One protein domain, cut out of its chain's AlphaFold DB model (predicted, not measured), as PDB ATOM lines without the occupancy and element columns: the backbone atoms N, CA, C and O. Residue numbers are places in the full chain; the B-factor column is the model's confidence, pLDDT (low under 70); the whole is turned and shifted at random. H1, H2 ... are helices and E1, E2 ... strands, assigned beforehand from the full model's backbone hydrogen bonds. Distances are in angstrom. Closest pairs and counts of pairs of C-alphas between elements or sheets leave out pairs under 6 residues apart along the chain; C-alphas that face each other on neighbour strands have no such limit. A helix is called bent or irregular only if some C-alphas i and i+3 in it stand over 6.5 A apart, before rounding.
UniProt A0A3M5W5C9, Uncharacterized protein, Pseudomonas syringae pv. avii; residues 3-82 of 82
ATOM      1  N   PHE A   3     -56.161  47.554  99.528       72.56
ATOM      2  CA  PHE A   3     -57.297  46.833  98.970       72.56
ATOM      3  C   PHE A   3     -57.619  45.609  99.819       72.56
ATOM      4  O   PHE A   3     -56.779  45.095 100.560       72.56
ATOM      5  N   THR A   4     -58.863  45.159  99.730       77.31
ATOM      6  CA  THR A   4     -59.312  43.929 100.373       77.31
ATOM      7  C   THR A   4     -59.288  42.817  99.338       77.31
ATOM      8  O   THR A   4     -59.861  42.968  98.260       77.31
ATOM      9  N   ASP A   5     -58.596  41.722  99.640       75.19
ATOM     10  CA  ASP A   5     -58.580  40.555  98.762       75.19
ATOM     11  C   ASP A   5     -59.930  39.808  98.777       75.19
ATOM     12  O   ASP A   5     -60.832  40.105  99.566       75.19
ATOM     13  N   ALA A   6     -60.074  38.802  97.907       74.44
ATOM     14  CA  ALA A   6     -61.299  38.005  97.792       74.44
ATOM     15  C   ALA A   6     -61.707  37.258  99.084       74.44
ATOM     16  O   ALA A   6     -62.826  36.755  99.169       74.44
ATOM     17  N   VAL A   7     -60.818  37.171 100.078       79.12
ATOM     18  CA  VAL A   7     -61.033  36.474 101.355       79.12
ATOM     19  C   VAL A   7     -61.220  37.454 102.521       79.12
ATOM     20  O   VAL A   7     -61.328  37.033 103.672       79.12
ATOM     21  N   GLY A   8     -61.290  38.762 102.244       77.06
ATOM     22  CA  GLY A   8     -61.520  39.798 103.251       77.06
ATOM     23  C   GLY A   8     -60.249  40.327 103.924       77.06
ATOM     24  O   GLY A   8     -60.345  41.097 104.881       77.06
ATOM     25  N   LYS A   9     -59.052  39.946 103.465       77.00
ATOM     26  CA  LYS A   9     -57.790  40.394 104.064       77.00
ATOM     27  C   LYS A   9     -57.380  41.750 103.499       77.00
ATOM     28  O   LYS A   9     -57.343  41.948 102.288       77.00
ATOM     29  N   ALA A  10     -57.018  42.674 104.387       77.31
ATOM     30  CA  ALA A  10     -56.414  43.941 103.998       77.31
ATOM     31  C   ALA A  10     -54.981  43.714 103.490       77.31
ATOM     32  O   ALA A  10     -54.128  43.184 104.208       77.31
ATOM     33  N   VAL A  11     -54.726  44.122 102.252       72.50
ATOM     34  CA  VAL A  11     -53.423  44.056 101.593       72.50
ATOM     35  C   VAL A  11     -53.000  45.475 101.247       72.50
ATOM     36  O   VAL A  11     -53.707  46.194 100.541       72.50
ATOM     37  N   SER A  12     -51.832  45.879 101.746       71.19
ATOM     38  CA  SER A  12     -51.226  47.138 101.325       71.19
ATOM     39  C   SER A  12     -50.428  46.900 100.049       71.19
ATOM     40  O   SER A  12     -49.512  46.075 100.031       71.19
ATOM     41  N   TYR A  13     -50.806  47.590  98.975       66.69
ATOM     42  CA  TYR A  13     -50.113  47.525  97.695       66.69
ATOM     43  C   TYR A  13     -48.728  48.170  97.840       66.69
ATOM     44  O   TYR A  13     -48.655  49.376  98.130       66.69
ATOM     45  N   PRO A  14     -47.629  47.423  97.627       62.91
ATOM     46  CA  PRO A  14     -46.305  48.018  97.593       62.91
ATOM     47  C   PRO A  14     -46.266  48.974  96.401       62.91
ATOM     48  O   PRO A  14     -46.475  48.563  95.266       62.91
ATOM     49  N   GLN A  15     -46.019  50.263  96.643       61.47
ATOM     50  CA  GLN A  15     -45.965  51.307  95.606       61.47
ATOM     51  C   GLN A  15     -44.698  51.190  94.729       61.47
ATOM     52  O   GLN A  15     -43.989  52.167  94.504       61.47
ATOM     53  N   GLY A  16     -44.365  49.981  94.284       61.41
ATOM     54  CA  GLY A  16     -43.230  49.683  93.423       61.41
ATOM     55  C   GLY A  16     -43.652  49.561  91.961       61.41
ATOM     56  O   GLY A  16     -44.745  49.091  91.655       61.41
ATOM     57  N   GLY A  17     -42.759  49.967  91.058       61.22
ATOM     58  CA  GLY A  17     -42.961  49.894  89.610       61.22
ATOM     59  C   GLY A  17     -43.173  51.258  88.953       61.22
ATOM     60  O   GLY A  17     -43.395  52.273  89.610       61.22
ATOM     61  N   PHE A  18     -43.072  51.282  87.625       64.31
ATOM     62  CA  PHE A  18     -43.342  52.468  86.814       64.31
ATOM     63  C   PHE A  18     -44.851  52.609  86.588       64.31
ATOM     64  O   PHE A  18     -45.375  52.233  85.545       64.31
ATOM     65  N   ILE A  19     -45.547  53.115  87.603       67.94
ATOM     66  CA  ILE A  19     -46.992  53.349  87.569       67.94
ATOM     67  C   ILE A  19     -47.204  54.816  87.186       67.94
ATOM     68  O   ILE A  19     -46.890  55.718  87.963       67.94
ATOM     69  N   PHE A  20     -47.699  55.062  85.975       67.38
ATOM     70  CA  PHE A  20     -47.922  56.405  85.437       67.38
ATOM     71  C   PHE A  20     -49.345  56.535  84.892       67.38
ATOM     72  O   PHE A  20     -49.930  55.550  84.463       67.38
ATOM     73  N   GLY A  21     -49.885  57.756  84.873       68.62
ATOM     74  CA  GLY A  21     -51.156  58.046  84.195       68.62
ATOM     75  C   GLY A  21     -52.428  57.744  84.989       68.62
ATOM     76  O   GLY A  21     -53.509  57.909  84.437       68.62
ATOM     77  N   TYR A  22     -52.314  57.367  86.265       70.00
ATOM     78  CA  TYR A  22     -53.460  57.163  87.156       70.00
ATOM     79  C   TYR A  22     -53.711  58.378  88.043       70.00
ATOM     80  O   TYR A  22     -52.785  58.937  88.638       70.00
ATOM     81  N   SER A  23     -54.979  58.752  88.165       70.94
ATOM     82  CA  SER A  23     -55.475  59.740  89.116       70.94
ATOM     83  C   SER A  23     -56.084  59.059  90.340       70.94
ATOM     84  O   SER A  23     -56.524  57.908  90.305       70.94
ATOM     85  N   VAL A  24     -56.127  59.783  91.459       70.75
ATOM     86  CA  VAL A  24     -56.822  59.303  92.659       70.75
ATOM     87  C   VAL A  24     -58.303  59.111  92.329       70.75
ATOM     88  O   VAL A  24     -58.979  60.068  91.961       70.75
ATOM     89  N   GLY A  25     -58.797  57.884  92.495       73.19
ATOM     90  CA  GLY A  25     -60.184  57.510  92.203       73.19
ATOM     91  C   GLY A  25     -60.365  56.683  90.929       73.19
ATOM     92  O   GLY A  25     -61.454  56.147  90.733       73.19
ATOM     93  N   ASP A  26     -59.325  56.524  90.106       74.81
ATOM     94  CA  ASP A  26     -59.401  55.656  88.929       74.81
ATOM     95  C   ASP A  26     -59.536  54.177  89.342       74.81
ATOM     96  O   ASP A  26     -58.823  53.718  90.246       74.81
ATOM     97  N   PRO A  27     -60.434  53.405  88.701       74.44
ATOM     98  CA  PRO A  27     -60.530  51.972  88.936       74.44
ATOM     99  C   PRO A  27     -59.290  51.261  88.379       74.44
ATOM    100  O   PRO A  27     -58.878  51.508  87.245       74.44
ATOM    101  N   VAL A  28     -58.716  50.345  89.160       76.69
ATOM    102  CA  VAL A  28     -57.549  49.541  88.768       76.69
ATOM    103  C   VAL A  28     -57.795  48.061  89.044       76.69
ATOM    104  O   VAL A  28     -58.365  47.704  90.076       76.69
ATOM    105  N   THR A  29     -57.339  47.197  88.137       80.06
ATOM    106  CA  THR A  29     -57.283  45.746  88.368       80.06
ATOM    107  C   THR A  29     -55.914  45.394  88.933       80.06
ATOM    108  O   THR A  29     -54.890  45.804  88.387       80.06
ATOM    109  N   VAL A  30     -55.884  44.647  90.038       77.00
ATOM    110  CA  VAL A  30     -54.646  44.230  90.708       77.00
ATOM    111  C   VAL A  30     -54.501  42.719  90.597       77.00
ATOM    112  O   VAL A  30     -55.379  41.970  91.024       77.00
ATOM    113  N   LEU A  31     -53.374  42.273  90.054       78.62
ATOM    114  CA  LEU A  31     -52.978  40.872  89.994       78.62
ATOM    115  C   LEU A  31     -52.054  40.566  91.168       78.62
ATOM    116  O   LEU A  31     -51.156  41.347  91.472       78.62
ATOM    117  N   TYR A  32     -52.256  39.432  91.829       77.06
ATOM    118  CA  TYR A  32     -51.408  38.975  92.929       77.06
ATOM    119  C   TYR A  32     -51.412  37.444  93.006       77.06
ATOM    120  O   TYR A  32     -52.365  36.788  92.587       77.06
ATOM    121  N   LEU A  33     -50.354  36.859  93.569       78.62
ATOM    122  CA  LEU A  33     -50.327  35.446  93.946       78.62
ATOM    123  C   LEU A  33     -51.034  35.277  95.294       78.62
ATOM    124  O   LEU A  33     -50.678  35.937  96.271       78.62
ATOM    125  N   GLY A  34     -52.006  34.364  95.366       74.25
ATOM    126  CA  GLY A  34     -52.781  34.118  96.590       74.25
ATOM    127  C   GLY A  34     -51.927  33.708  97.797       74.25
ATOM    128  O   GLY A  34     -52.278  34.003  98.933       74.25
ATOM    129  N   GLU A  35     -50.773  33.089  97.549       77.56
ATOM    130  CA  GLU A  35     -49.823  32.649  98.578       77.56
ATOM    131  C   GLU A  35     -49.086  33.820  99.248       77.56
ATOM    132  O   GLU A  35     -48.727  33.740 100.424       77.56
ATOM    133  N   ALA A  36     -48.876  34.926  98.522       71.12
ATOM    134  CA  ALA A  36     -48.144  36.095  99.010       71.12
ATOM    135  C   ALA A  36     -48.678  37.414  98.405       71.12
ATOM    136  O   ALA A  36     -47.986  38.072  97.619       71.12
ATOM    137  N   PRO A  37     -49.897  37.849  98.780       66.25
ATOM    138  CA  PRO A  37     -50.574  38.968  98.122       66.25
ATOM    139  C   PRO A  37     -49.824  40.298  98.253       66.25
ATOM    140  O   PRO A  37     -49.703  41.053  97.297       66.25
ATOM    141  N   SER A  38     -49.263  40.575  99.432       69.00
ATOM    142  CA  SER A  38     -48.595  41.847  99.737       69.00
ATOM    143  C   SER A  38     -47.251  42.036  99.035       69.00
ATOM    144  O   SER A  38     -46.798  43.165  98.903       69.00
ATOM    145  N   SER A  39     -46.584  40.957  98.620       66.94
ATOM    146  CA  SER A  39     -45.286  41.032  97.935       66.94
ATOM    147  C   SER A  39     -45.393  40.901  96.419       66.94
ATOM    148  O   SER A  39     -44.421  41.190  95.727       66.94
ATOM    149  N   THR A  40     -46.541  40.456  95.902       67.12
ATOM    150  CA  THR A  40     -46.727  40.136  94.476       67.12
ATOM    151  C   THR A  40     -47.799  40.975  93.795       67.12
ATOM    152  O   THR A  40     -47.982  40.841  92.589       67.12
ATOM    153  N   ALA A  41     -48.496  41.835  94.542       72.88
ATOM    154  CA  ALA A  41     -49.500  42.718  93.975       72.88
ATOM    155  C   ALA A  41     -48.885  43.656  92.927       72.88
ATOM    156  O   ALA A  41     -47.968  44.422  93.226       72.88
ATOM    157  N   ILE A  42     -49.426  43.604  91.713       72.19
ATOM    158  CA  ILE A  42     -49.072  44.465  90.586       72.19
ATOM    159  C   ILE A  42     -50.345  44.909  89.865       72.19
ATOM    160  O   ILE A  42     -51.284  44.128  89.707       72.19
ATOM    161  N   ILE A  43     -50.407  46.173  89.451       76.56
ATOM    162  CA  ILE A  43     -51.518  46.668  88.627       76.56
ATOM    163  C   ILE A  43     -51.429  46.025  87.237       76.56
ATOM    164  O   ILE A  43     -50.346  45.960  86.650       76.56
ATOM    165  N   GLU A  44     -52.564  45.560  86.712       75.56
ATOM    166  CA  GLU A  44     -52.699  45.031  85.349       75.56
ATOM    167  C   GLU A  44     -52.637  46.172  84.324       75.56
ATOM    168  O   GLU A  44     -53.621  46.543  83.689       75.56
ATOM    169  N   ASP A  45     -51.456  46.764  84.194       75.94
ATOM    170  CA  ASP A  45     -51.170  47.827  83.246       75.94
ATOM    171  C   ASP A  45     -49.888  47.529  82.475       75.94
ATOM    172  O   ASP A  45     -48.898  47.036  83.022       75.94
ATOM    173  N   GLN A  46     -49.889  47.851  81.182       72.06
ATOM    174  CA  GLN A  46     -48.741  47.592  80.317       72.06
ATOM    175  C   GLN A  46     -47.501  48.381  80.760       72.06
ATOM    176  O   GLN A  46     -46.389  47.859  80.663       72.06
ATOM    177  N   GLY A  47     -47.671  49.603  81.269       74.00
ATOM    178  CA  GLY A  47     -46.587  50.415  81.817       74.00
ATOM    179  C   GLY A  47     -46.031  49.830  83.113       74.00
ATOM    180  O   GLY A  47     -44.812  49.686  83.243       74.00
ATOM    181  N   ALA A  48     -46.911  49.403  84.021       75.06
ATOM    182  CA  ALA A  48     -46.510  48.745  85.264       75.06
ATOM    183  C   ALA A  48     -45.749  47.428  85.011       75.06
ATOM    184  O   ALA A  48     -44.750  47.157  85.680       75.06
ATOM    185  N   LEU A  49     -46.179  46.642  84.018       75.38
ATOM    186  CA  LEU A  49     -45.570  45.354  83.671       75.38
ATOM    187  C   LEU A  49     -44.260  45.494  82.882       75.38
ATOM    188  O   LEU A  49     -43.301  44.770  83.146       75.38
ATOM    189  N   TRP A  50     -44.200  46.405  81.905       82.69
ATOM    190  CA  TRP A  50     -43.107  46.442  80.922       82.69
ATOM    191  C   TRP A  50     -42.218  47.681  80.994       82.69
ATOM    192  O   TRP A  50     -41.157  47.685  80.370       82.69
ATOM    193  N   GLY A  51     -42.584  48.713  81.756       83.00
ATOM    194  CA  GLY A  51     -41.868  49.992  81.777       83.00
ATOM    195  C   GLY A  51     -40.380  49.854  82.111       83.00
ATOM    196  O   GLY A  51     -39.532  50.401  81.403       83.00
ATOM    197  N   VAL A  52     -40.039  49.061  83.134       85.50
ATOM    198  CA  VAL A  52     -38.636  48.826  83.534       85.50
ATOM    199  C   VAL A  52     -37.871  48.084  82.436       85.50
ATOM    200  O   VAL A  52     -36.751  48.464  82.091       85.50
ATOM    201  N   SER A  53     -38.479  47.045  81.864       88.06
ATOM    202  CA  SER A  53     -37.881  46.225  80.807       88.06
ATOM    203  C   SER A  53     -37.617  47.040  79.540       88.06
ATOM    204  O   SER A  53     -36.527  46.965  78.976       88.06
ATOM    205  N   LEU A  54     -38.580  47.871  79.128       90.31
ATOM    206  CA  LEU A  54     -38.453  48.753  77.968       90.31
ATOM    207  C   LEU A  54     -37.376  49.819  78.182       90.31
ATOM    208  O   LEU A  54     -36.533  50.012  77.306       90.31
ATOM    209  N   LEU A  55     -37.350  50.470  79.350       90.88
ATOM    210  CA  LEU A  55     -36.327  51.465  79.683       90.88
ATOM    211  C   LEU A  55     -34.922  50.849  79.683       90.88
ATOM    212  O   LEU A  55     -33.984  51.406  79.110       90.88
ATOM    213  N   THR A  56     -34.783  49.670  80.284       94.69
ATOM    214  CA  THR A  56     -33.511  48.942  80.325       94.69
ATOM    215  C   THR A  56     -33.066  48.534  78.919       94.69
ATOM    216  O   THR A  56     -31.898  48.707  78.566       94.69
ATOM    217  N   GLY A  57     -33.996  48.060  78.084       96.00
ATOM    218  CA  GLY A  57     -33.735  47.750  76.678       96.00
ATOM    219  C   GLY A  57     -33.283  48.974  75.878       96.00
ATOM    220  O   GLY A  57     -32.315  48.892  75.120       96.00
ATOM    221  N   LEU A  58     -33.914  50.132  76.095       96.44
ATOM    222  CA  LEU A  58     -33.517  51.390  75.463       96.44
ATOM    223  C   LEU A  58     -32.086  51.783  75.845       96.44
ATOM    224  O   LEU A  58     -31.286  52.114  74.965       96.44
ATOM    225  N   PHE A  59     -31.730  51.705  77.130       97.31
ATOM    226  CA  PHE A  59     -30.358  51.964  77.563       97.31
ATOM    227  C   PHE A  59     -29.368  51.001  76.912       97.31
ATOM    228  O   PHE A  59     -28.356  51.452  76.377       97.31
ATOM    229  N   ALA A  60     -29.672  49.702  76.877       97.00
ATOM    230  CA  ALA A  60     -28.808  48.720  76.231       97.00
ATOM    231  C   ALA A  60     -28.523  49.085  74.761       97.00
ATOM    232  O   ALA A  60     -27.366  49.042  74.336       97.00
ATOM    233  N   ILE A  61     -29.540  49.515  74.007       97.69
ATOM    234  CA  ILE A  61     -29.384  49.959  72.614       97.69
ATOM    235  C   ILE A  61     -28.480  51.191  72.529       97.69
ATOM    236  O   ILE A  61     -27.501  51.178  71.782       97.69
ATOM    237  N   VAL A  62     -28.776  52.242  73.300       97.25
ATOM    238  CA  VAL A  62     -28.037  53.516  73.251       97.25
ATOM    239  C   VAL A  62     -26.564  53.314  73.599       97.25
ATOM    240  O   VAL A  62     -25.686  53.771  72.864       97.25
ATOM    241  N   PHE A  63     -26.279  52.593  74.683       96.12
ATOM    242  CA  PHE A  63     -24.906  52.347  75.115       96.12
ATOM    243  C   PHE A  63     -24.146  51.444  74.144       96.12
ATOM    244  O   PHE A  63     -22.983  51.718  73.847       96.12
ATOM    245  N   THR A  64     -24.791  50.413  73.596       96.69
ATOM    246  CA  THR A  64     -24.147  49.513  72.627       96.69
ATOM    247  C   THR A  64     -23.848  50.237  71.317       96.69
ATOM    248  O   THR A  64     -22.729  50.157  70.809       96.69
ATOM    249  N   ALA A  65     -24.811  50.990  70.782       95.62
ATOM    250  CA  ALA A  65     -24.640  51.731  69.537       95.62
ATOM    251  C   ALA A  65     -23.607  52.857  69.686       95.62
ATOM    252  O   ALA A  65     -22.670  52.950  68.889       95.62
ATOM    253  N   GLY A  66     -23.733  53.681  70.731       95.06
ATOM    254  CA  GLY A  66     -22.806  54.778  71.003       95.06
ATOM    255  C   GLY A  66     -21.395  54.276  71.306       95.06
ATOM    256  O   GLY A  66     -20.428  54.703  70.673       95.06
ATOM    257  N   GLY A  67     -21.271  53.310  72.219       93.81
ATOM    258  CA  GLY A  67     -19.993  52.693  72.570       93.81
ATOM    259  C   GLY A  67     -19.326  52.017  71.371       93.81
ATOM    260  O   GLY A  67     -18.145  52.250  71.106       93.81
ATOM    261  N   GLY A  68     -20.092  51.250  70.589       95.06
ATOM    262  CA  GLY A  68     -19.620  50.609  69.363       95.06
ATOM    263  C   GLY A  68     -19.139  51.612  68.315       95.06
ATOM    264  O   GLY A  68     -18.063  51.436  67.737       95.06
ATOM    265  N   TYR A  69     -19.874  52.711  68.114       94.06
ATOM    266  CA  TYR A  69     -19.471  53.785  67.208       94.06
ATOM    267  C   TYR A  69     -18.146  54.430  67.635       94.06
ATOM    268  O   TYR A  69     -17.230  54.552  66.815       94.06
ATOM    269  N   HIS A  70     -18.011  54.804  68.911       93.50
ATOM    270  CA  HIS A  70     -16.788  55.418  69.432       93.50
ATOM    271  C   HIS A  70     -15.589  54.469  69.359       93.50
ATOM    272  O   HIS A  70     -14.505  54.888  68.938       93.50
ATOM    273  N   MET A  71     -15.789  53.192  69.696       92.69
ATOM    274  CA  MET A  71     -14.775  52.148  69.566       92.69
ATOM    275  C   MET A  71     -14.311  52.022  68.108       92.69
ATOM    276  O   MET A  71     -13.118  52.128  67.820       92.69
ATOM    277  N   ALA A  72     -15.243  51.878  67.162       92.38
ATOM    278  CA  ALA A  72     -14.928  51.763  65.740       92.38
ATOM    279  C   ALA A  72     -14.221  53.017  65.200       92.38
ATOM    280  O   ALA A  72     -13.239  52.914  64.461       92.38
ATOM    281  N   ALA A  73     -14.674  54.212  65.592       91.75
ATOM    282  CA  ALA A  73     -14.045  55.475  65.214       91.75
ATOM    283  C   ALA A  73     -12.607  55.587  65.745       91.75
ATOM    284  O   ALA A  73     -11.715  56.047  65.032       91.75
ATOM    285  N   TRP A  74     -12.353  55.141  66.975       91.25
ATOM    286  CA  TRP A  74     -11.009  55.095  67.545       91.25
ATOM    287  C   TRP A  74     -10.099  54.082  66.839       91.25
ATOM    288  O   TRP A  74      -8.969  54.436  66.496       91.25
ATOM    289  N   VAL A  75     -10.587  52.871  66.540       92.19
ATOM    290  CA  VAL A  75      -9.814  51.857  65.794       92.19
ATOM    291  C   VAL A  75      -9.424  52.388  64.414       92.19
ATOM    292  O   VAL A  75      -8.262  52.275  64.023       92.19
ATOM    293  N   ARG A  76     -10.367  53.012  63.693       90.50
ATOM    294  CA  ARG A  76     -10.093  53.638  62.388       90.50
ATOM    295  C   ARG A  76      -9.017  54.716  62.495       90.50
ATOM    296  O   ARG A  76      -8.056  54.676  61.737       90.50
ATOM    297  N   ARG A  77      -9.122  55.627  63.472       89.00
ATOM    298  CA  ARG A  77      -8.112  56.680  63.692       89.00
ATOM    299  C   ARG A  77      -6.724  56.111  63.987       89.00
ATOM    300  O   ARG A  77      -5.749  56.590  63.424       89.00
ATOM    301  N   ARG A  78      -6.626  55.064  64.812       86.12
ATOM    302  CA  ARG A  78      -5.339  54.414  65.121       86.12
ATOM    303  C   ARG A  78      -4.702  53.715  63.923       86.12
ATOM    304  O   ARG A  78      -3.480  53.681  63.848       86.12
ATOM    305  N   ARG A  79      -5.500  53.157  63.011       81.00
ATOM    306  CA  ARG A  79      -4.990  52.522  61.786       81.00
ATOM    307  C   ARG A  79      -4.448  53.527  60.772       81.00
ATOM    308  O   ARG A  79      -3.528  53.178  60.060       81.00
ATOM    309  N   MET A  80      -4.999  54.741  60.725       76.06
ATOM    310  CA  MET A  80      -4.568  55.796  59.791       76.06
ATOM    311  C   MET A  80      -3.343  56.583  60.287       76.06
ATOM    312  O   MET A  80      -2.746  57.326  59.520       76.06
ATOM    313  N   ALA A  81      -3.003  56.467  61.574       72.00
ATOM    314  CA  ALA A  81      -1.847  57.120  62.195       72.00
ATOM    315  C   ALA A  81      -0.588  56.223  62.252       72.00
ATOM    316  O   ALA A  81       0.400  56.607  62.874       72.00
ATOM    317  N   ARG A  82      -0.649  55.023  61.663       54.56
ATOM    318  CA  ARG A  82       0.481  54.113  61.429       54.56
ATOM    319  C   ARG A  82       0.771  54.067  59.940       54.56
ATOM    320  O   ARG A  82       1.963  53.916  59.613       54.56
TER     321      ARG A  82
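AT A GLANCE: This is residues 3 to 82 of the 82 residues of an uncharacterized protein of Pseudomonas syringae pv. avii (UniProt A0A3M5W5C9). A long helical arm, H2, sticks out with residues 53 to 80 from a small head of loops that holds strand E1 and short helix H1. The 80 printed residues run E1, H1, H2, mostly helix by class. The whole is extended, radius of gyration of the C-alphas 22.3 A, spanning 76 by 28 by 14 A, and the arm makes its length.

HOW THE PARTS SIT: Start at E1, residues 10 to 12, which pairs with no named strand; residues 3 to 4 pair antiparallel with residues 10 to 11. Its closest C-alphas to H1, residues 37 to 40, are Val 11 and Ser 38, 5.6 A apart. H2, residues 46 to 80, is apart from E1 and H1. In H2, 29 of 31 O i to N i+4 pairs are within hydrogen-bond range; H1 is too short for one.

IN THESE COORDINATES: Find C-alpha 10 at (-56.414, 43.941, 103.998), where E1 begins; it spans 6.7 A, H1 5.4 A. H2 runs 49.4 A to C-alpha 80 at (-4.568, 55.796, 59.791), irregular at C-alphas 49 and 52, 7.8 A apart, with a kink of 32 degrees near residue 53.

THE WHOLE: The printed part has no cut. E1 to H1 is a long link. Residues 13 to 21, 37 to 40 and 82 are under pLDDT 70.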